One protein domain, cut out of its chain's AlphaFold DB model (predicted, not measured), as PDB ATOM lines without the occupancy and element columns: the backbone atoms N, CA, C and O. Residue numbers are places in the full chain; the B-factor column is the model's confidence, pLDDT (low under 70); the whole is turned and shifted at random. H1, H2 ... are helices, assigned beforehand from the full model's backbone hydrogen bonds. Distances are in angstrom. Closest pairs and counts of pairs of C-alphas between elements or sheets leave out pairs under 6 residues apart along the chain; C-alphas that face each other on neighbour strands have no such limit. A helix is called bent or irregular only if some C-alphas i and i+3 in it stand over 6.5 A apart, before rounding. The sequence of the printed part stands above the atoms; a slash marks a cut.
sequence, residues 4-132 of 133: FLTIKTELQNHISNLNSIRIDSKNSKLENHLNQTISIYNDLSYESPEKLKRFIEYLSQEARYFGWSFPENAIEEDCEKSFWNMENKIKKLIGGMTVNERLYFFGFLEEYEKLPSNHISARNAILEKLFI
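Overview. This is residues 4 to 132 of the 133 residues of an uncharacterized protein of Flavobacterium fontis (UniProt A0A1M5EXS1). Four long helices, H1 to H4, form an up-and-down bundle, each running against the one before, with H3 slanted against H4. At one end, by the start of H1 and the end of H4, a small head of H5, H6 and H7 lengthens it into a rod, 56 by 26 by 21 A. The printed part has 129 residues with seven named helices, H1 to H7 in order, and no named strand: all helix. It is only just compact, close to loose, with a radius of gyration of the C-alphas of 16.8 A.

Arrangement. H4, residues 74 to 95, touches H1, residues 4 to 23, at a shallow tilt of 3 degrees, opposite ways; their closest C-alphas, Glu 10 and Met 86, are 5.8 A apart. H1 forms a hairpin with H2, residues 28 to 43, closest at C-alphas 18 and 34, 6.4 A. H3, residues 49 to 68, only just touches H4, with 3 pairs of C-alphas within 8 A, through residues 59 to 66 and 80 to 87 alone, at a steep tilt of 42 degrees; C-alphas 66 and 80 are closest, 6.3 A. H5, residues 99 to 105, touches H6, residues 109 to 113, closest at C-alphas 103 and 112, 5.8 A. H7, residues 117 to 131, touches H5 with residues 126 to 130 alone, closest at C-alphas 126 and 101, 5.9 A. Every O i to N i+4 pair is within hydrogen-bond range in H1 to H6, and 9 of 11 in H7.

Along the chain. H1 begins at C-alpha 4, (-108.935, -41.267, -1.271), and is 28.9 A long; H2 is 22.3 A, H3 29.1 A, H4 30.9 A. H7, 21.4 A, ends at C-alpha 131, (-112.191, -45.667, -0.304), and is irregular: C-alphas 118 and 121 are 7.8 A apart.

Size, cuts and confidence. The two C-alphas farthest apart, Lys 26 and Asn 118, are 57.0 A apart. The printed part has no cut, and the six links are tight. Residues 116 to 121 stand free. The pLDDT is under 70 at residues 23 to 26, 46 to 47, 67 to 71, 115 to 125 and 132.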
ATOM      1  N   PHE A   4    -108.405 -42.394  -2.023       85.44
ATOM      2  CA  PHE A   4    -108.935 -41.267  -1.271       85.44
ATOM      3  C   PHE A   4    -108.059 -40.872  -0.079       85.44
ATOM      4  O   PHE A   4    -107.790 -39.688   0.112       85.44
ATOM      5  N   LEU A   5    -107.585 -41.839   0.713       86.62
ATOM      6  CA  LEU A   5    -106.726 -41.552   1.862       86.62
ATOM      7  C   LEU A   5    -105.433 -40.872   1.407       86.62
ATOM      8  O   LEU A   5    -105.011 -39.889   2.004       86.62
ATOM      9  N   THR A   6    -104.865 -41.336   0.292       88.56
ATOM     10  CA  THR A   6    -103.684 -40.715  -0.320       88.56
ATOM     11  C   THR A   6    -103.969 -39.269  -0.738       88.56
ATOM     12  O   THR A   6    -103.186 -38.378  -0.420       88.56
ATOM     13  N   ILE A   7    -105.112 -39.004  -1.381       90.50
ATOM     14  CA  ILE A   7    -105.534 -37.643  -1.757       90.50
ATOM     15  C   ILE A   7    -105.690 -36.748  -0.522       90.50
ATOM     16  O   ILE A   7    -105.171 -35.632  -0.512       90.50
ATOM     17  N   LYS A   8    -106.359 -37.231   0.534       90.69
ATOM     18  CA  LYS A   8    -106.511 -36.467   1.780       90.69
ATOM     19  C   LYS A   8    -105.175 -36.176   2.442       90.69
ATOM     20  O   LYS A   8    -104.973 -35.050   2.886       90.69
ATOM     21  N   THR A   9    -104.262 -37.142   2.479       92.44
ATOM     22  CA  THR A   9    -102.914 -36.929   3.013       92.44
ATOM     23  C   THR A   9    -102.166 -35.859   2.222       92.44
ATOM     24  O   THR A   9    -101.570 -34.972   2.823       92.44
ATOM     25  N   GLU A  10    -102.226 -35.881   0.890       94.25
ATOM     26  CA  GLU A  10    -101.554 -34.864   0.075       94.25
ATOM     27  C   GLU A  10    -102.175 -33.468   0.238       94.25
ATOM     28  O   GLU A  10    -101.434 -32.495   0.380       94.25
ATOM     29  N   LEU A  11    -103.506 -33.359   0.327       93.56
ATOM     30  CA  LEU A  11    -104.181 -32.099   0.669       93.56
ATOM     31  C   LEU A  11    -103.776 -31.593   2.060       93.56
ATOM     32  O   LEU A  11    -103.479 -30.414   2.226       93.56
ATOM     33  N   GLN A  12    -103.724 -32.474   3.059       95.25
ATOM     34  CA  GLN A  12    -103.337 -32.111   4.423       95.25
ATOM     35  C   GLN A  12    -101.871 -31.657   4.506       95.25
ATOM     36  O   GLN A  12    -101.560 -30.694   5.211       95.25
ATOM     37  N   ASN A  13    -100.978 -32.305   3.756       95.69
ATOM     38  CA  ASN A  13     -99.585 -31.882   3.619       95.69
ATOM     39  C   ASN A  13     -99.499 -30.490   2.983       95.69
ATOM     40  O   ASN A  13     -98.787 -29.624   3.490       95.69
ATOM     41  N   HIS A  14    -100.263 -30.248   1.915       95.19
ATOM     42  CA  HIS A  14    -100.315 -28.941   1.269       95.19
ATOM     43  C   HIS A  14    -100.843 -27.855   2.219       95.19
ATOM     44  O   HIS A  14    -100.186 -26.833   2.384       95.19
ATOM     45  N   ILE A  15    -101.945 -28.105   2.937       94.62
ATOM     46  CA  ILE A  15    -102.489 -27.196   3.967       94.62
ATOM     47  C   ILE A  15    -101.446 -26.889   5.049       94.62
ATOM     48  O   ILE A  15    -101.331 -25.746   5.492       94.62
ATOM     49  N   SER A  16    -100.676 -27.887   5.481       94.00
ATOM     50  CA  SER A  16     -99.622 -27.697   6.487       94.00
ATOM     51  C   SER A  16     -98.513 -26.777   5.966       94.00
ATOM     52  O   SER A  16     -98.112 -25.853   6.671       94.00
ATOM     53  N   ASN A  17     -98.094 -26.959   4.709       91.62
ATOM     54  CA  ASN A  17     -97.115 -26.087   4.051       91.62
ATOM     55  C   ASN A  17     -97.642 -24.653   3.869       91.62
ATOM     56  O   ASN A  17     -96.920 -23.687   4.095       91.62
ATOM     57  N   LEU A  18     -98.907 -24.485   3.478       90.62
ATOM     58  CA  LEU A  18     -99.511 -23.155   3.346       90.62
ATOM     59  C   LEU A  18     -99.580 -22.437   4.701       90.62
ATOM     60  O   LEU A  18     -99.274 -21.250   4.788       90.62
ATOM     61  N   ASN A  19     -99.918 -23.160   5.772       89.75
ATOM     62  CA  ASN A  19     -99.907 -22.610   7.126       89.75
ATOM     63  C   ASN A  19     -98.503 -22.193   7.577       89.75
ATOM     64  O   ASN A  19     -98.384 -21.155   8.226       89.75
ATOM     65  N   SER A  20     -97.451 -22.948   7.233       87.25
ATOM     66  CA  SER A  20     -96.079 -22.534   7.555       87.25
ATOM     67  C   SER A  20     -95.678 -21.267   6.801       87.25
ATOM     68  O   SER A  20     -95.136 -20.361   7.415       87.25
ATOM     69  N   ILE A  21     -96.031 -21.150   5.513       84.12
ATOM     70  CA  ILE A  21     -95.762 -19.945   4.706       84.12
ATOM     71  C   ILE A  21     -96.549 -18.726   5.237       84.12
ATOM     72  O   ILE A  21     -96.053 -17.597   5.229       84.12
ATOM     73  N   ARG A  22     -97.779 -18.936   5.731       78.56
ATOM     74  CA  ARG A  22     -98.633 -17.865   6.275       78.56
ATOM     75  C   ARG A  22     -98.039 -17.196   7.512       78.56
ATOM     76  O   ARG A  22     -98.219 -15.994   7.684       78.56
ATOM     77  N   ILE A  23     -97.362 -17.950   8.381       69.00
ATOM     78  CA  ILE A  23     -96.772 -17.408   9.620       69.00
ATOM     79  C   ILE A  23     -95.816 -16.243   9.312       69.00
ATOM     80  O   ILE A  23     -95.735 -15.296  10.095       69.00
ATOM     81  N   ASP A  24     -95.207 -16.256   8.127       61.19
ATOM     82  CA  ASP A  24     -94.206 -15.285   7.706       61.19
ATOM     83  C   ASP A  24     -94.769 -14.135   6.839       61.19
ATOM     84  O   ASP A  24     -94.011 -13.253   6.432       61.19
ATOM     85  N   SER A  25     -96.085 -14.085   6.541       61.75
ATOM     86  CA  SER A  25     -96.637 -13.041   5.657       61.75
ATOM     87  C   SER A  25     -98.139 -12.735   5.780       61.75
ATOM     88  O   SER A  25     -98.980 -13.604   5.989       61.75
ATOM     89  N   LYS A  26     -98.510 -11.464   5.551       68.19
ATOM     90  CA  LYS A  26     -99.903 -11.041   5.303       68.19
ATOM     91  C   LYS A  26    -100.169 -10.974   3.794       68.19
ATOM     92  O   LYS A  26    -100.213  -9.883   3.231       68.19
ATOM     93  N   ASN A  27    -100.328 -12.127   3.141       78.81
ATOM     94  CA  ASN A  27    -100.698 -12.215   1.721       78.81
ATOM     95  C   ASN A  27    -102.159 -12.692   1.572       78.81
ATOM     96  O   ASN A  27    -102.511 -13.795   1.986       78.81
ATOM     97  N   SER A  28    -103.024 -11.862   0.978       82.81
ATOM     98  CA  SER A  28    -104.451 -12.171   0.799       82.81
ATOM     99  C   SER A  28    -104.715 -13.274  -0.229       82.81
ATOM    100  O   SER A  28    -105.674 -14.026  -0.064       82.81
ATOM    101  N   LYS A  29    -103.870 -13.414  -1.261       83.44
ATOM    102  CA  LYS A  29    -103.963 -14.519  -2.229       83.44
ATOM    103  C   LYS A  29    -103.676 -15.852  -1.540       83.44
ATOM    104  O   LYS A  29    -104.431 -16.801  -1.723       83.44
ATOM    105  N   LEU A  30    -102.644 -15.895  -0.692       85.12
ATOM    106  CA  LEU A  30    -102.307 -17.074   0.113       85.12
ATOM    107  C   LEU A  30    -103.451 -17.464   1.057       85.12
ATOM    108  O   LEU A  30    -103.808 -18.635   1.131       85.12
ATOM    109  N   GLU A  31    -104.046 -16.492   1.753       86.12
ATOM    110  CA  GLU A  31    -105.161 -16.756   2.669       86.12
ATOM    111  C   GLU A  31    -106.394 -17.288   1.921       86.12
ATOM    112  O   GLU A  31    -107.041 -18.232   2.372       86.12
ATOM    113  N   ASN A  32    -106.698 -16.730   0.745       88.31
ATOM    114  CA  ASN A  32    -107.783 -17.221  -0.103       88.31
ATOM    115  C   ASN A  32    -107.531 -18.657  -0.572       88.31
ATOM    116  O   ASN A  32    -108.418 -19.499  -0.429       88.31
ATOM    117  N   HIS A  33    -106.322 -18.946  -1.061       89.62
ATOM    118  CA  HIS A  33    -105.925 -20.284  -1.501       89.62
ATOM    119  C   HIS A  33    -106.000 -21.310  -0.364       89.62
ATOM    120  O   HIS A  33    -106.575 -22.390  -0.511       89.62
ATOM    121  N   LEU A  34    -105.494 -20.955   0.820       91.31
ATOM    122  CA  LEU A  34    -105.583 -21.787   2.019       91.31
ATOM    123  C   LEU A  34    -107.041 -22.080   2.391       91.31
ATOM    124  O   LEU A  34    -107.398 -23.235   2.622       91.31
ATOM    125  N   ASN A  35    -107.895 -21.056   2.411       91.75
ATOM    126  CA  ASN A  35    -109.311 -21.208   2.742       91.75
ATOM    127  C   ASN A  35    -110.045 -22.102   1.733       91.75
ATOM    128  O   ASN A  35    -110.830 -22.964   2.134       91.75
ATOM    129  N   GLN A  36    -109.763 -21.948   0.437       91.06
ATOM    130  CA  GLN A  36    -110.315 -22.809  -0.611       91.06
ATOM    131  C   GLN A  36    -109.816 -24.251  -0.475       91.06
ATOM    132  O   GLN A  36    -110.626 -25.179  -0.479       91.06
ATOM    133  N   THR A  37    -108.514 -24.446  -0.248       91.88
ATOM    134  CA  THR A  37    -107.923 -25.774  -0.022       91.88
ATOM    135  C   THR A  37    -108.568 -26.469   1.184       91.88
ATOM    136  O   THR A  37    -108.934 -27.643   1.101       91.88
ATOM    137  N   ILE A  38    -108.758 -25.754   2.301       93.50
ATOM    138  CA  ILE A  38    -109.427 -26.273   3.506       93.50
ATOM    139  C   ILE A  38    -110.891 -26.612   3.215       93.50
ATOM    140  O   ILE A  38    -111.374 -27.664   3.637       93.50
ATOM    141  N   SER A  39    -111.605 -25.744   2.493       92.81
ATOM    142  CA  SER A  39    -112.998 -25.983   2.110       92.81
ATOM    143  C   SER A  39    -113.133 -27.273   1.303       92.81
ATOM    144  O   SER A  39    -113.958 -28.117   1.647       92.81
ATOM    145  N   ILE A  40    -112.267 -27.477   0.308       91.19
ATOM    146  CA  ILE A  40    -112.247 -28.690  -0.516       91.19
ATOM    147  C   ILE A  40    -111.855 -29.923   0.299       91.19
ATOM    148  O   ILE A  40    -112.501 -30.961   0.175       91.19
ATOM    149  N   TYR A  41    -110.855 -29.822   1.175       92.38
ATOM    150  CA  TYR A  41    -110.466 -30.918   2.068       92.38
ATOM    151  C   TYR A  41    -111.623 -31.381   2.971       92.38
ATOM    152  O   TYR A  41    -111.819 -32.586   3.168       92.38
ATOM    153  N   ASN A  42    -112.396 -30.426   3.497       90.12
ATOM    154  CA  ASN A  42    -113.558 -30.694   4.342       90.12
ATOM    155  C   ASN A  42    -114.760 -31.210   3.538       90.12
ATOM    156  O   ASN A  42    -115.491 -32.064   4.038       90.12
ATOM    157  N   ASP A  43    -114.963 -30.727   2.307       87.75
ATOM    158  CA  ASP A  43    -116.038 -31.213   1.437       87.75
ATOM    159  C   ASP A  43    -115.752 -32.641   0.954       87.75
ATOM    160  O   ASP A  43    -116.684 -33.435   0.817       87.75
ATOM    161  N   LEU A  44    -114.478 -33.015   0.779       84.56
ATOM    162  CA  LEU A  44    -114.073 -34.352   0.350       84.56
ATOM    163  C   LEU A  44    -114.567 -35.426   1.342       84.56
ATOM    164  O   LEU A  44    -114.055 -35.567   2.461       84.56
ATOM    165  N   SER A  45    -115.530 -36.240   0.903       71.75
ATOM    166  CA  SER A  45    -116.037 -37.412   1.630       71.75
ATOM    167  C   SER A  45    -115.910 -38.680   0.793       71.75
ATOM    168  O   SER A  45    -116.103 -38.635  -0.419       71.75
ATOM    169  N   TYR A  46    -115.636 -39.803   1.462       64.44
ATOM    170  CA  TYR A  46    -115.353 -41.116   0.865       64.44
ATOM    171  C   TYR A  46    -116.497 -41.700   0.007       64.44
ATOM    172  O   TYR A  46    -116.306 -42.720  -0.627       64.44
ATOM    173  N   GLU A  47    -117.685 -41.096  -0.036       65.06
ATOM    174  CA  GLU A  47    -118.876 -41.749  -0.613       65.06
ATOM    175  C   GLU A  47    -119.578 -40.938  -1.714       65.06
ATOM    176  O   GLU A  47    -120.642 -41.336  -2.175       65.06
ATOM    177  N   SER A  48    -119.019 -39.804  -2.159       78.25
ATOM    178  CA  SER A  48    -119.687 -38.941  -3.149       78.25
ATOM    179  C   SER A  48    -118.802 -38.661  -4.368       78.25
ATOM    180  O   SER A  48    -117.876 -37.843  -4.298       78.25
ATOM    181  N   PRO A  49    -119.106 -39.301  -5.509       77.06
ATOM    182  CA  PRO A  49    -118.516 -38.995  -6.811       77.06
ATOM    183  C   PRO A  49    -118.638 -37.514  -7.194       77.06
ATOM    184  O   PRO A  49    -117.732 -36.949  -7.801       77.06
ATOM    185  N   GLU A  50    -119.716 -36.843  -6.787       82.19
ATOM    186  CA  GLU A  50    -119.934 -35.413  -7.024       82.19
ATOM    187  C   GLU A  50    -118.877 -34.561  -6.319       82.19
ATOM    188  O   GLU A  50    -118.366 -33.593  -6.883       82.19
ATOM    189  N   LYS A  51    -118.509 -34.933  -5.090       84.19
ATOM    190  CA  LYS A  51    -117.464 -34.248  -4.322       84.19
ATOM    191  C   LYS A  51    -116.071 -34.512  -4.890       84.19
ATOM    192  O   LYS A  51    -115.246 -33.601  -4.922       84.19
ATOM    193  N   LEU A  52    -115.816 -35.716  -5.408       82.38
ATOM    194  CA  LEU A  52    -114.582 -36.011  -6.145       82.38
ATOM    195  C   LEU A  52    -114.486 -35.201  -7.443       82.38
ATOM    196  O   LEU A  52    -113.432 -34.640  -7.743       82.38
ATOM    197  N   LYS A  53    -115.595 -35.062  -8.174       83.56
ATOM    198  CA  LYS A  53    -115.672 -34.198  -9.354       83.56
ATOM    199  C   LYS A  53    -115.360 -32.742  -9.006       83.56
ATOM    200  O   LYS A  53    -114.501 -32.148  -9.653       83.56
ATOM    201  N   ARG A  54    -115.970 -32.193  -7.948       85.94
ATOM    202  CA  ARG A  54    -115.667 -30.834  -7.454       85.94
ATOM    203  C   ARG A  54    -114.197 -30.651  -7.098       85.94
ATOM    204  O   ARG A  54    -113.616 -29.615  -7.395       85.94
ATOM    205  N   PHE A  55    -113.578 -31.658  -6.488       90.12
ATOM    206  CA  PHE A  55    -112.146 -31.635  -6.200       90.12
ATOM    207  C   PHE A  55    -111.293 -31.562  -7.475       90.12
ATOM    208  O   PHE A  55    -110.337 -30.791  -7.530       90.12
ATOM    209  N   ILE A  56    -111.648 -32.306  -8.523       87.75
ATOM    210  CA  ILE A  56    -110.955 -32.231  -9.818       87.75
ATOM    211  C   ILE A  56    -111.162 -30.882 -10.511       87.75
ATOM    212  O   ILE A  56    -110.222 -30.341 -11.105       87.75
ATOM    213  N   GLU A  57    -112.365 -30.322 -10.419       88.31
ATOM    214  CA  GLU A  57    -112.666 -28.974 -10.907       88.31
ATOM    215  C   GLU A  57    -111.821 -27.928 -10.173       88.31
ATOM    216  O   GLU A  57    -111.194 -27.094 -10.826       88.31
ATOM    217  N   TYR A  58    -111.709 -28.041  -8.847       91.00
ATOM    218  CA  TYR A  58    -110.832 -27.211  -8.026       91.00
ATOM    219  C   TYR A  58    -109.367 -27.291  -8.476       91.00
ATOM    220  O   TYR A  58    -108.778 -26.260  -8.782       91.00
ATOM    221  N   LEU A  59    -108.789 -28.495  -8.603       90.25
ATOM    222  CA  LEU A  59    -107.399 -28.645  -9.064       90.25
ATOM    223  C   LEU A  59    -107.181 -27.989 -10.433       90.25
ATOM    224  O   LEU A  59    -106.168 -27.335 -10.661       90.25
ATOM    225  N   SER A  60    -108.148 -28.141 -11.338       88.69
ATOM    226  CA  SER A  60    -108.080 -27.556 -12.679       88.69
ATOM    227  C   SER A  60    -108.179 -26.029 -12.655       88.69
ATOM    228  O   SER A  60    -107.545 -25.363 -13.473       88.69
ATOM    229  N   GLN A  61    -108.986 -25.470 -11.751       88.75
ATOM    230  CA  GLN A  61    -109.130 -24.029 -11.568       88.75
ATOM    231  C   GLN A  61    -107.861 -23.420 -10.965       88.75
ATOM    232  O   GLN A  61    -107.343 -22.451 -11.519       88.75
ATOM    233  N   GLU A  62    -107.321 -24.023  -9.909       87.06
ATOM    234  CA  GLU A  62    -106.087 -23.569  -9.258       87.06
ATOM    235  C   GLU A  62    -104.883 -23.641 -10.195       87.06
ATOM    236  O   GLU A  62    -104.135 -22.675 -10.329       87.06
ATOM    237  N   ALA A  63    -104.742 -24.735 -10.948       87.19
ATOM    238  CA  ALA A  63    -103.684 -24.874 -11.946       87.19
ATOM    239  C   ALA A  63    -103.713 -23.749 -12.997       87.19
ATOM    240  O   ALA A  63    -102.667 -23.302 -13.469       87.19
ATOM    241  N   ARG A  64    -104.909 -23.265 -13.366       83.56
ATOM    242  CA  ARG A  64    -105.055 -22.107 -14.262       83.56
ATOM    243  C   ARG A  64    -104.725 -20.795 -13.567       83.56
ATOM    244  O   ARG A  64    -104.199 -19.911 -14.229       83.56
ATOM    245  N   TYR A  65    -105.039 -20.653 -12.283       81.06
ATOM    246  CA  TYR A  65    -104.715 -19.445 -11.536       81.06
ATOM    247  C   TYR A  65    -103.194 -19.275 -11.427       81.06
ATOM    248  O   TYR A  65    -102.669 -18.272 -11.906       81.06
ATOM    249  N   PHE A  66    -102.489 -20.304 -10.946       79.25
ATOM    250  CA  PHE A  66    -101.026 -20.307 -10.855       79.25
ATOM    251  C   PHE A  66    -100.341 -20.192 -12.226       79.25
ATOM    252  O   PHE A  66     -99.421 -19.404 -12.389       79.25
ATOM    253  N   GLY A  67    -100.835 -20.889 -13.257       60.59
ATOM    254  CA  GLY A  67    -100.215 -20.888 -14.589       60.59
ATOM    255  C   GLY A  67    -100.307 -19.575 -15.384       60.59
ATOM    256  O   GLY A  67     -99.670 -19.466 -16.431       60.59
ATOM    257  N   TRP A  68    -101.103 -18.598 -14.935       54.53
ATOM    258  CA  TRP A  68    -101.253 -17.283 -15.581       54.53
ATOM    259  C   TRP A  68    -100.692 -16.134 -14.737       54.53
ATOM    260  O   TRP A  68    -100.421 -15.058 -15.278       54.53
ATOM    261  N   SER A  69    -100.504 -16.337 -13.432       60.31
ATOM    262  CA  SER A  69     -99.858 -15.373 -12.548       60.31
ATOM    263  C   SER A  69     -98.362 -15.665 -12.465       60.31
ATOM    264  O   SER A  69     -97.969 -16.676 -11.896       60.31
ATOM    265  N   PHE A  70     -97.507 -14.778 -12.983       61.00
ATOM    266  CA  PHE A  70     -96.104 -14.806 -12.562       61.00
ATOM    267  C   PHE A  70     -96.070 -14.508 -11.056       61.00
ATOM    268  O   PHE A  70     -96.659 -13.494 -10.664       61.00
ATOM    269  N   PRO A  71     -95.432 -15.345 -10.220       69.75
ATOM    270  CA  PRO A  71     -95.392 -15.104  -8.786       69.75
ATOM    271  C   PRO A  71     -94.738 -13.749  -8.515       69.75
ATOM    272  O   PRO A  71     -93.625 -13.473  -8.965       69.75
ATOM    273  N   GLU A  72     -95.443 -12.876  -7.797       74.25
ATOM    274  CA  GLU A  72     -94.989 -11.497  -7.567       74.25
ATOM    275  C   GLU A  72     -93.881 -11.423  -6.504       74.25
ATOM    276  O   GLU A  72     -93.203 -10.406  -6.353       74.25
ATOM    277  N   ASN A  73     -93.712 -12.496  -5.729       80.06
ATOM    278  CA  ASN A  73     -92.762 -12.606  -4.632       80.06
ATOM    279  C   ASN A  73     -92.471 -14.085  -4.307       80.06
ATOM    280  O   ASN A  73     -93.174 -14.990  -4.755       80.06
ATOM    281  N   ALA A  74     -91.453 -14.321  -3.473       83.31
ATOM    282  CA  ALA A  74     -91.030 -15.666  -3.067       83.31
ATOM    283  C   ALA A  74     -92.131 -16.473  -2.343       83.31
ATOM    284  O   ALA A  74     -92.180 -17.691  -2.471       83.31
ATOM    285  N   ILE A  75     -93.046 -15.808  -1.627       82.06
ATOM    286  CA  ILE A  75     -94.171 -16.461  -0.934       82.06
ATOM    287  C   ILE A  75     -95.152 -17.072  -1.940       82.06
ATOM    288  O   ILE A  75     -95.614 -18.198  -1.753       82.06
ATOM    289  N   GLU A  76     -95.473 -16.340  -3.009       82.62
ATOM    290  CA  GLU A  76     -96.322 -16.841  -4.093       82.62
ATOM    291  C   GLU A  76     -95.635 -17.983  -4.851       82.62
ATOM    292  O   GLU A  76     -96.281 -18.983  -5.151       82.62
ATOM    293  N   GLU A  77     -94.320 -17.887  -5.069       86.44
ATOM    294  CA  GLU A  77     -93.535 -18.946  -5.710       86.44
ATOM    295  C   GLU A  77     -93.522 -20.244  -4.878       86.44
ATOM    296  O   GLU A  77     -93.699 -21.339  -5.416       86.44
ATOM    297  N   ASP A  78     -93.354 -20.147  -3.557       88.06
ATOM    298  CA  ASP A  78     -93.373 -21.310  -2.663       88.06
ATOM    299  C   ASP A  78     -94.775 -21.924  -2.535       88.06
ATOM    300  O   ASP A  78     -94.923 -23.151  -2.491       88.06
ATOM    301  N   CYS A  79     -95.814 -21.083  -2.539       86.75
ATOM    302  CA  CYS A  79     -97.208 -21.517  -2.603       86.75
ATOM    303  C   CYS A  79     -97.473 -22.332  -3.879       86.75
ATOM    304  O   CYS A  79     -97.953 -23.468  -3.809       86.75
ATOM    305  N   GLU A  80     -97.075 -21.789  -5.031       89.81
ATOM    306  CA  GLU A  80     -97.224 -22.424  -6.336       89.81
ATOM    307  C   GLU A  80     -96.450 -23.753  -6.412       89.81
ATOM    308  O   GLU A  80     -97.004 -24.784  -6.805       89.81
ATOM    309  N   LYS A  81     -95.189 -23.785  -5.959       90.62
ATOM    310  CA  LYS A  81     -94.393 -25.026  -5.882       90.62
ATOM    311  C   LYS A  81     -95.073 -26.091  -5.025       90.62
ATOM    312  O   LYS A  81     -95.099 -27.268  -5.398       90.62
ATOM    313  N   SER A  82     -95.622 -25.693  -3.877       92.00
ATOM    314  CA  SER A  82     -96.348 -26.590  -2.976       92.00
ATOM    315  C   SER A  82     -97.595 -27.167  -3.657       92.00
ATOM    316  O   SER A  82     -97.828 -28.378  -3.580       92.00
ATOM    317  N   PHE A  83     -98.351 -26.331  -4.378       93.12
ATOM    318  CA  PHE A  83     -99.524 -26.754  -5.143       93.12
ATOM    319  C   PHE A  83     -99.149 -27.749  -6.249       93.12
ATOM    320  O   PHE A  83     -99.698 -28.852  -6.288       93.12
ATOM    321  N   TRP A  84     -98.166 -27.426  -7.097       92.81
ATOM    322  CA  TRP A  84     -97.752 -28.313  -8.189       92.81
ATOM    323  C   TRP A  84     -97.211 -29.650  -7.688       92.81
ATOM    324  O   TRP A  84     -97.434 -30.683  -8.320       92.81
ATOM    325  N   ASN A  85     -96.510 -29.677  -6.551       93.75
ATOM    326  CA  ASN A  85     -96.056 -30.932  -5.956       93.75
ATOM    327  C   ASN A  85     -97.243 -31.820  -5.544       93.75
ATOM    328  O   ASN A  85     -97.285 -33.000  -5.897       93.75
ATOM    329  N   MET A  86     -98.228 -31.246  -4.849       94.69
ATOM    330  CA  MET A  86     -99.458 -31.940  -4.465       94.69
ATOM    331  C   MET A  86    -100.222 -32.442  -5.705       94.69
ATOM    332  O   MET A  86    -100.525 -33.633  -5.812       94.69
ATOM    333  N   GLU A  87    -100.484 -31.561  -6.674       93.56
ATOM    334  CA  GLU A  87    -101.243 -31.870  -7.890       93.56
ATOM    335  C   GLU A  87    -100.563 -32.967  -8.725       93.56
ATOM    336  O   GLU A  87    -101.215 -33.918  -9.159       93.56
ATOM    337  N   ASN A  88     -99.236 -32.914  -8.884       93.06
ATOM    338  CA  ASN A  88     -98.485 -33.939  -9.610       93.06
ATOM    339  C   ASN A  88     -98.566 -35.317  -8.949       93.06
ATOM    340  O   ASN A  88     -98.642 -36.334  -9.647       93.06
ATOM    341  N   LYS A  89     -98.559 -35.386  -7.615       93.62
ATOM    342  CA  LYS A  89     -98.734 -36.657  -6.903       93.62
ATOM    343  C   LYS A  89    -100.140 -37.218  -7.102       93.62
ATOM    344  O   LYS A  89    -100.276 -38.403  -7.399       93.62
ATOM    345  N   ILE A  90    -101.168 -36.371  -7.024       91.56
ATOM    346  CA  ILE A  90    -102.559 -36.763  -7.293       91.56
ATOM    347  C   ILE A  90    -102.722 -37.225  -8.750       91.56
ATOM    348  O   ILE A  90    -103.315 -38.272  -9.003       91.56
ATOM    349  N   LYS A  91    -102.136 -36.517  -9.721       90.25
ATOM    350  CA  LYS A  91    -102.138 -36.924 -11.136       90.25
ATOM    351  C   LYS A  91    -101.484 -38.286 -11.346       90.25
ATOM    352  O   LYS A  91    -102.041 -39.117 -12.060       90.25
ATOM    353  N   LYS A  92    -100.336 -38.550 -10.711       91.44
ATOM    354  CA  LYS A  92     -99.677 -39.869 -10.766       91.44
ATOM    355  C   LYS A  92    -100.564 -40.967 -10.179       91.44
ATOM    356  O   LYS A  92    -100.667 -42.036 -10.775       91.44
ATOM    357  N   LEU A  93    -101.233 -40.686  -9.062       90.12
ATOM    358  CA  LEU A  93    -102.182 -41.603  -8.433       90.12
ATOM    359  C   LEU A  93    -103.339 -41.957  -9.384       90.12
ATOM    360  O   LEU A  93    -103.606 -43.134  -9.612       90.12
ATOM    361  N   ILE A  94    -103.965 -40.950 -10.001       86.69
ATOM    362  CA  ILE A  94    -105.037 -41.128 -10.999       86.69
ATOM    363  C   ILE A  94    -104.518 -41.859 -12.247       86.69
ATOM    364  O   ILE A  94    -105.205 -42.708 -12.821       86.69
ATOM    365  N   GLY A  95    -103.280 -41.580 -12.657       84.88
ATOM    366  CA  GLY A  95    -102.586 -42.280 -13.735       84.88
ATOM    367  C   GLY A  95    -102.447 -43.786 -13.483       84.88
ATOM    368  O   GLY A  95    -102.528 -44.563 -14.432       84.88
ATOM    369  N   GLY A  96    -102.330 -44.201 -12.221       85.19
ATOM    370  CA  GLY A  96    -102.316 -45.608 -11.812       85.19
ATOM    371  C   GLY A  96    -103.690 -46.289 -11.785       85.19
ATOM    372  O   GLY A  96    -103.745 -47.515 -11.729       85.19
ATOM    373  N   MET A  97    -104.788 -45.526 -11.850       86.12
ATOM    374  CA  MET A  97    -106.145 -46.077 -11.823       86.12
ATOM    375  C   MET A  97    -106.522 -46.762 -13.141       86.12
ATOM    376  O   MET A  97    -106.163 -46.303 -14.231       86.12
ATOM    377  N   THR A  98    -107.331 -47.814 -13.045       85.06
ATOM    378  CA  THR A  98    -107.993 -48.426 -14.205       85.06
ATOM    379  C   THR A  98    -109.080 -47.510 -14.778       85.06
ATOM    380  O   THR A  98    -109.549 -46.581 -14.120       85.06
ATOM    381  N   VAL A  99    -109.534 -47.784 -16.006       81.06
ATOM    382  CA  VAL A  99    -110.617 -47.015 -16.650       81.06
ATOM    383  C   VAL A  99    -111.882 -46.995 -15.785       81.06
ATOM    384  O   VAL A  99    -112.472 -45.937 -15.596       81.06
ATOM    385  N   ASN A 100    -112.255 -48.132 -15.195       79.75
ATOM    386  CA  ASN A 100    -113.464 -48.238 -14.375       79.75
ATOM    387  C   ASN A 100    -113.340 -47.467 -13.053       79.75
ATOM    388  O   ASN A 100    -114.296 -46.826 -12.626       79.75
ATOM    389  N   GLU A 101    -112.155 -47.492 -12.434       81.69
ATOM    390  CA  GLU A 101    -111.856 -46.690 -11.240       81.69
ATOM    391  C   GLU A 101    -111.977 -45.191 -11.558       81.69
ATOM    392  O   GLU A 101    -112.589 -44.449 -10.794       81.69
ATOM    393  N   ARG A 102    -111.483 -44.757 -12.726       82.38
ATOM    394  CA  ARG A 102    -111.602 -43.363 -13.181       82.38
ATOM    395  C   ARG A 102    -113.041 -42.948 -13.477       82.38
ATOM    396  O   ARG A 102    -113.400 -41.827 -13.141       82.38
ATOM    397  N   LEU A 103    -113.860 -43.813 -14.082       81.69
ATOM    398  CA  LEU A 103    -115.274 -43.503 -14.346       81.69
ATOM    399  C   LEU A 103    -116.009 -43.157 -13.050       81.69
ATOM    400  O   LEU A 103    -116.661 -42.119 -12.975       81.69
ATOM    401  N   TYR A 104    -115.823 -43.972 -12.009       80.31
ATOM    402  CA  TYR A 104    -116.378 -43.677 -10.693       80.31
ATOM    403  C   TYR A 104    -115.771 -42.396 -10.105       80.31
ATOM    404  O   TYR A 104    -116.490 -41.501  -9.669       80.31
ATOM    405  N   PHE A 105    -114.441 -42.284 -10.129       80.56
ATOM    406  CA  PHE A 105    -113.713 -41.167  -9.533       80.56
ATOM    407  C   PHE A 105    -114.064 -39.800 -10.151       80.56
ATOM    408  O   PHE A 105    -114.099 -38.801  -9.442       80.56
ATOM    409  N   PHE A 106    -114.364 -39.745 -11.451       81.19
ATOM    410  CA  PHE A 106    -114.782 -38.522 -12.146       81.19
ATOM    411  C   PHE A 106    -116.306 -38.293 -12.156       81.19
ATOM    412  O   PHE A 106    -116.762 -37.288 -12.702       81.19
ATOM    413  N   GLY A 107    -117.100 -39.187 -11.557       76.00
ATOM    414  CA  GLY A 107    -118.557 -39.047 -11.475       76.00
ATOM    415  C   GLY A 107    -119.331 -39.455 -12.735       76.00
ATOM    416  O   GLY A 107    -120.482 -39.052 -12.889       76.00
ATOM    417  N   PHE A 108    -118.744 -40.261 -13.623       80.56
ATOM    418  CA  PHE A 108    -119.419 -40.860 -14.787       80.56
ATOM    419  C   PHE A 108    -120.169 -42.138 -14.377       80.56
ATOM    420  O   PHE A 108    -119.807 -43.258 -14.753       80.56
ATOM    421  N   LEU A 109    -121.176 -41.971 -13.512       75.62
ATOM    422  CA  LEU A 109    -121.888 -43.087 -12.885       75.62
ATOM    423  C   LEU A 109    -122.740 -43.882 -13.875       75.62
ATOM    424  O   LEU A 109    -122.770 -45.104 -13.784       75.62
ATOM    425  N   GLU A 110    -123.352 -43.234 -14.865       76.88
ATOM    426  CA  GLU A 110    -124.144 -43.932 -15.884       76.88
ATOM    427  C   GLU A 110    -123.283 -44.886 -16.724       76.88
ATOM    428  O   GLU A 110    -123.695 -45.998 -17.054       76.88
ATOM    429  N   GLU A 111    -122.069 -44.471 -17.078       74.12
ATOM    430  CA  GLU A 111    -121.090 -45.288 -17.791       74.12
ATOM    431  C   GLU A 111    -120.537 -46.403 -16.902       74.12
ATOM    432  O   GLU A 111    -120.384 -47.539 -17.356       74.12
ATOM    433  N   TYR A 112    -120.287 -46.103 -15.626       70.25
ATOM    434  CA  TYR A 112    -119.873 -47.087 -14.627       70.25
ATOM    435  C   TYR A 112    -120.948 -48.169 -14.397       70.25
ATOM    436  O   TYR A 112    -120.641 -49.357 -14.267       70.25
ATOM    437  N   GLU A 113    -122.225 -47.788 -14.401       72.06
ATOM    438  CA  GLU A 113    -123.360 -48.682 -14.174       72.06
ATOM    439  C   GLU A 113    -123.715 -49.566 -15.377       72.06
ATOM    440  O   GLU A 113    -124.302 -50.636 -15.195       72.06
ATOM    441  N   LYS A 114    -123.301 -49.188 -16.591       75.12
ATOM    442  CA  LYS A 114    -123.445 -50.005 -17.811       75.12
ATOM    443  C   LYS A 114    -122.441 -51.165 -17.886       75.12
ATOM    444  O   LYS A 114    -122.542 -52.001 -18.784       75.12
ATOM    445  N   LEU A 115    -121.483 -51.248 -16.956       64.88
ATOM    446  CA  LEU A 115    -120.517 -52.348 -16.899       64.88
ATOM    447  C   LEU A 115    -121.220 -53.695 -16.597       64.88
ATOM    448  O   LEU A 115    -122.048 -53.731 -15.681       64.88
ATOM    449  N   PRO A 116    -120.886 -54.798 -17.306       60.03
ATOM    450  CA  PRO A 116    -121.580 -56.087 -17.207       60.03
ATOM    451  C   PRO A 116    -121.717 -56.631 -15.771       60.03
ATOM    452  O   PRO A 116    -120.776 -56.583 -14.977       60.03
ATOM    453  N   SER A 117    -122.878 -57.209 -15.449       53.59
ATOM    454  CA  SER A 117    -123.283 -57.690 -14.112       53.59
ATOM    455  C   SER A 117    -122.434 -58.836 -13.539       53.59
ATOM    456  O   SER A 117    -122.386 -59.034 -12.328       53.59
ATOM    457  N   ASN A 118    -121.675 -59.539 -14.376       54.88
ATOM    458  CA  ASN A 118    -120.649 -60.516 -13.998       54.88
ATOM    459  C   ASN A 118    -119.442 -59.890 -13.255       54.88
ATOM    460  O   ASN A 118    -118.551 -60.611 -12.809       54.88
ATOM    461  N   HIS A 119    -119.438 -58.566 -13.062       54.44
ATOM    462  CA  HIS A 119    -118.410 -57.799 -12.359       54.44
ATOM    463  C   HIS A 119    -118.897 -57.119 -11.065       54.44
ATOM    464  O   HIS A 119    -118.240 -56.193 -10.600       54.44
ATOM    465  N   ILE A 120    -120.002 -57.548 -10.434       54.28
ATOM    466  CA  ILE A 120    -120.427 -57.001  -9.119       54.28
ATOM    467  C   ILE A 120    -119.286 -57.077  -8.084       54.28
ATOM    468  O   ILE A 120    -119.031 -56.109  -7.369       54.28
ATOM    469  N   SER A 121    -118.520 -58.173  -8.071       53.88
ATOM    470  CA  SER A 121    -117.300 -58.306  -7.261       53.88
ATOM    471  C   SER A 121    -116.218 -57.286  -7.637       53.88
ATOM    472  O   SER A 121    -115.521 -56.781  -6.763       53.88
ATOM    473  N   ALA A 122    -116.104 -56.922  -8.916       62.75
ATOM    474  CA  ALA A 122    -115.184 -55.887  -9.372       62.75
ATOM    475  C   ALA A 122    -115.669 -54.471  -9.017       62.75
ATOM    476  O   ALA A 122    -114.836 -53.615  -8.747       62.75
ATOM    477  N   ARG A 123    -116.987 -54.216  -8.961       65.94
ATOM    478  CA  ARG A 123    -117.538 -52.941  -8.470       65.94
ATOM    479  C   ARG A 123    -117.226 -52.731  -6.992       65.94
ATOM    480  O   ARG A 123    -116.726 -51.673  -6.628       65.94
ATOM    481  N   ASN A 124    -117.451 -53.750  -6.165       67.69
ATOM    482  CA  ASN A 124    -117.097 -53.689  -4.746       67.69
ATOM    483  C   ASN A 124    -115.579 -53.539  -4.560       67.69
ATOM    484  O   ASN A 124    -115.148 -52.691  -3.789       67.69
ATOM    485  N   ALA A 125    -114.764 -54.244  -5.355       69.94
ATOM    486  CA  ALA A 125    -113.309 -54.083  -5.337       69.94
ATOM    487  C   ALA A 125    -112.837 -52.677  -5.770       69.94
ATOM    488  O   ALA A 125    -111.809 -52.195  -5.297       69.94
ATOM    489  N   ILE A 126    -113.561 -51.999  -6.669       72.81
ATOM    490  CA  ILE A 126    -113.277 -50.605  -7.051       72.81
ATOM    491  C   ILE A 126    -113.576 -49.666  -5.882       72.81
ATOM    492  O   ILE A 126    -112.736 -48.827  -5.561       72.81
ATOM    493  N   LEU A 127    -114.719 -49.836  -5.211       73.81
ATOM    494  CA  LEU A 127    -115.062 -49.059  -4.016       73.81
ATOM    495  C   LEU A 127    -114.041 -49.283  -2.892       73.81
ATOM    496  O   LEU A 127    -113.563 -48.320  -2.300       73.81
ATOM    497  N   GLU A 128    -113.625 -50.530  -2.663       73.12
ATOM    498  CA  GLU A 128    -112.574 -50.865  -1.698       73.12
ATOM    499  C   GLU A 128    -111.245 -50.189  -2.040       73.12
ATOM    500  O   GLU A 128    -110.611 -49.614  -1.165       73.12
ATOM    501  N   LYS A 129    -110.804 -50.175  -3.300       74.19
ATOM    502  CA  LYS A 129    -109.550 -49.490  -3.666       74.19
ATOM    503  C   LYS A 129    -109.654 -47.970  -3.575       74.19
ATOM    504  O   LYS A 129    -108.696 -47.304  -3.169       74.19
ATOM    505  N   LEU A 130    -110.795 -47.412  -3.976       73.12
ATOM    506  CA  LEU A 130    -111.044 -45.974  -3.941       73.12
ATOM    507  C   LEU A 130    -111.129 -45.458  -2.506       73.12
ATOM    508  O   LEU A 130    -110.516 -44.430  -2.215       73.12
ATOM    509  N   PHE A 131    -111.788 -46.192  -1.609       72.75
ATOM    510  CA  PHE A 131    -112.191 -45.667  -0.304       72.75
ATOM    511  C   PHE A 131    -111.653 -46.454   0.897       72.75
ATOM    512  O   PHE A 131    -111.292 -45.814   1.879       72.75
ATOM    513  N   ILE A 132    -111.440 -47.769   0.754       63.06
ATOM    514  CA  ILE A 132    -111.127 -48.770   1.795       63.06
ATOM    515  C   ILE A 132    -112.152 -48.735   2.942       63.06
ATOM    516  O   ILE A 132    -112.109 -47.850   3.792       63.06
TER     517      ILE A 132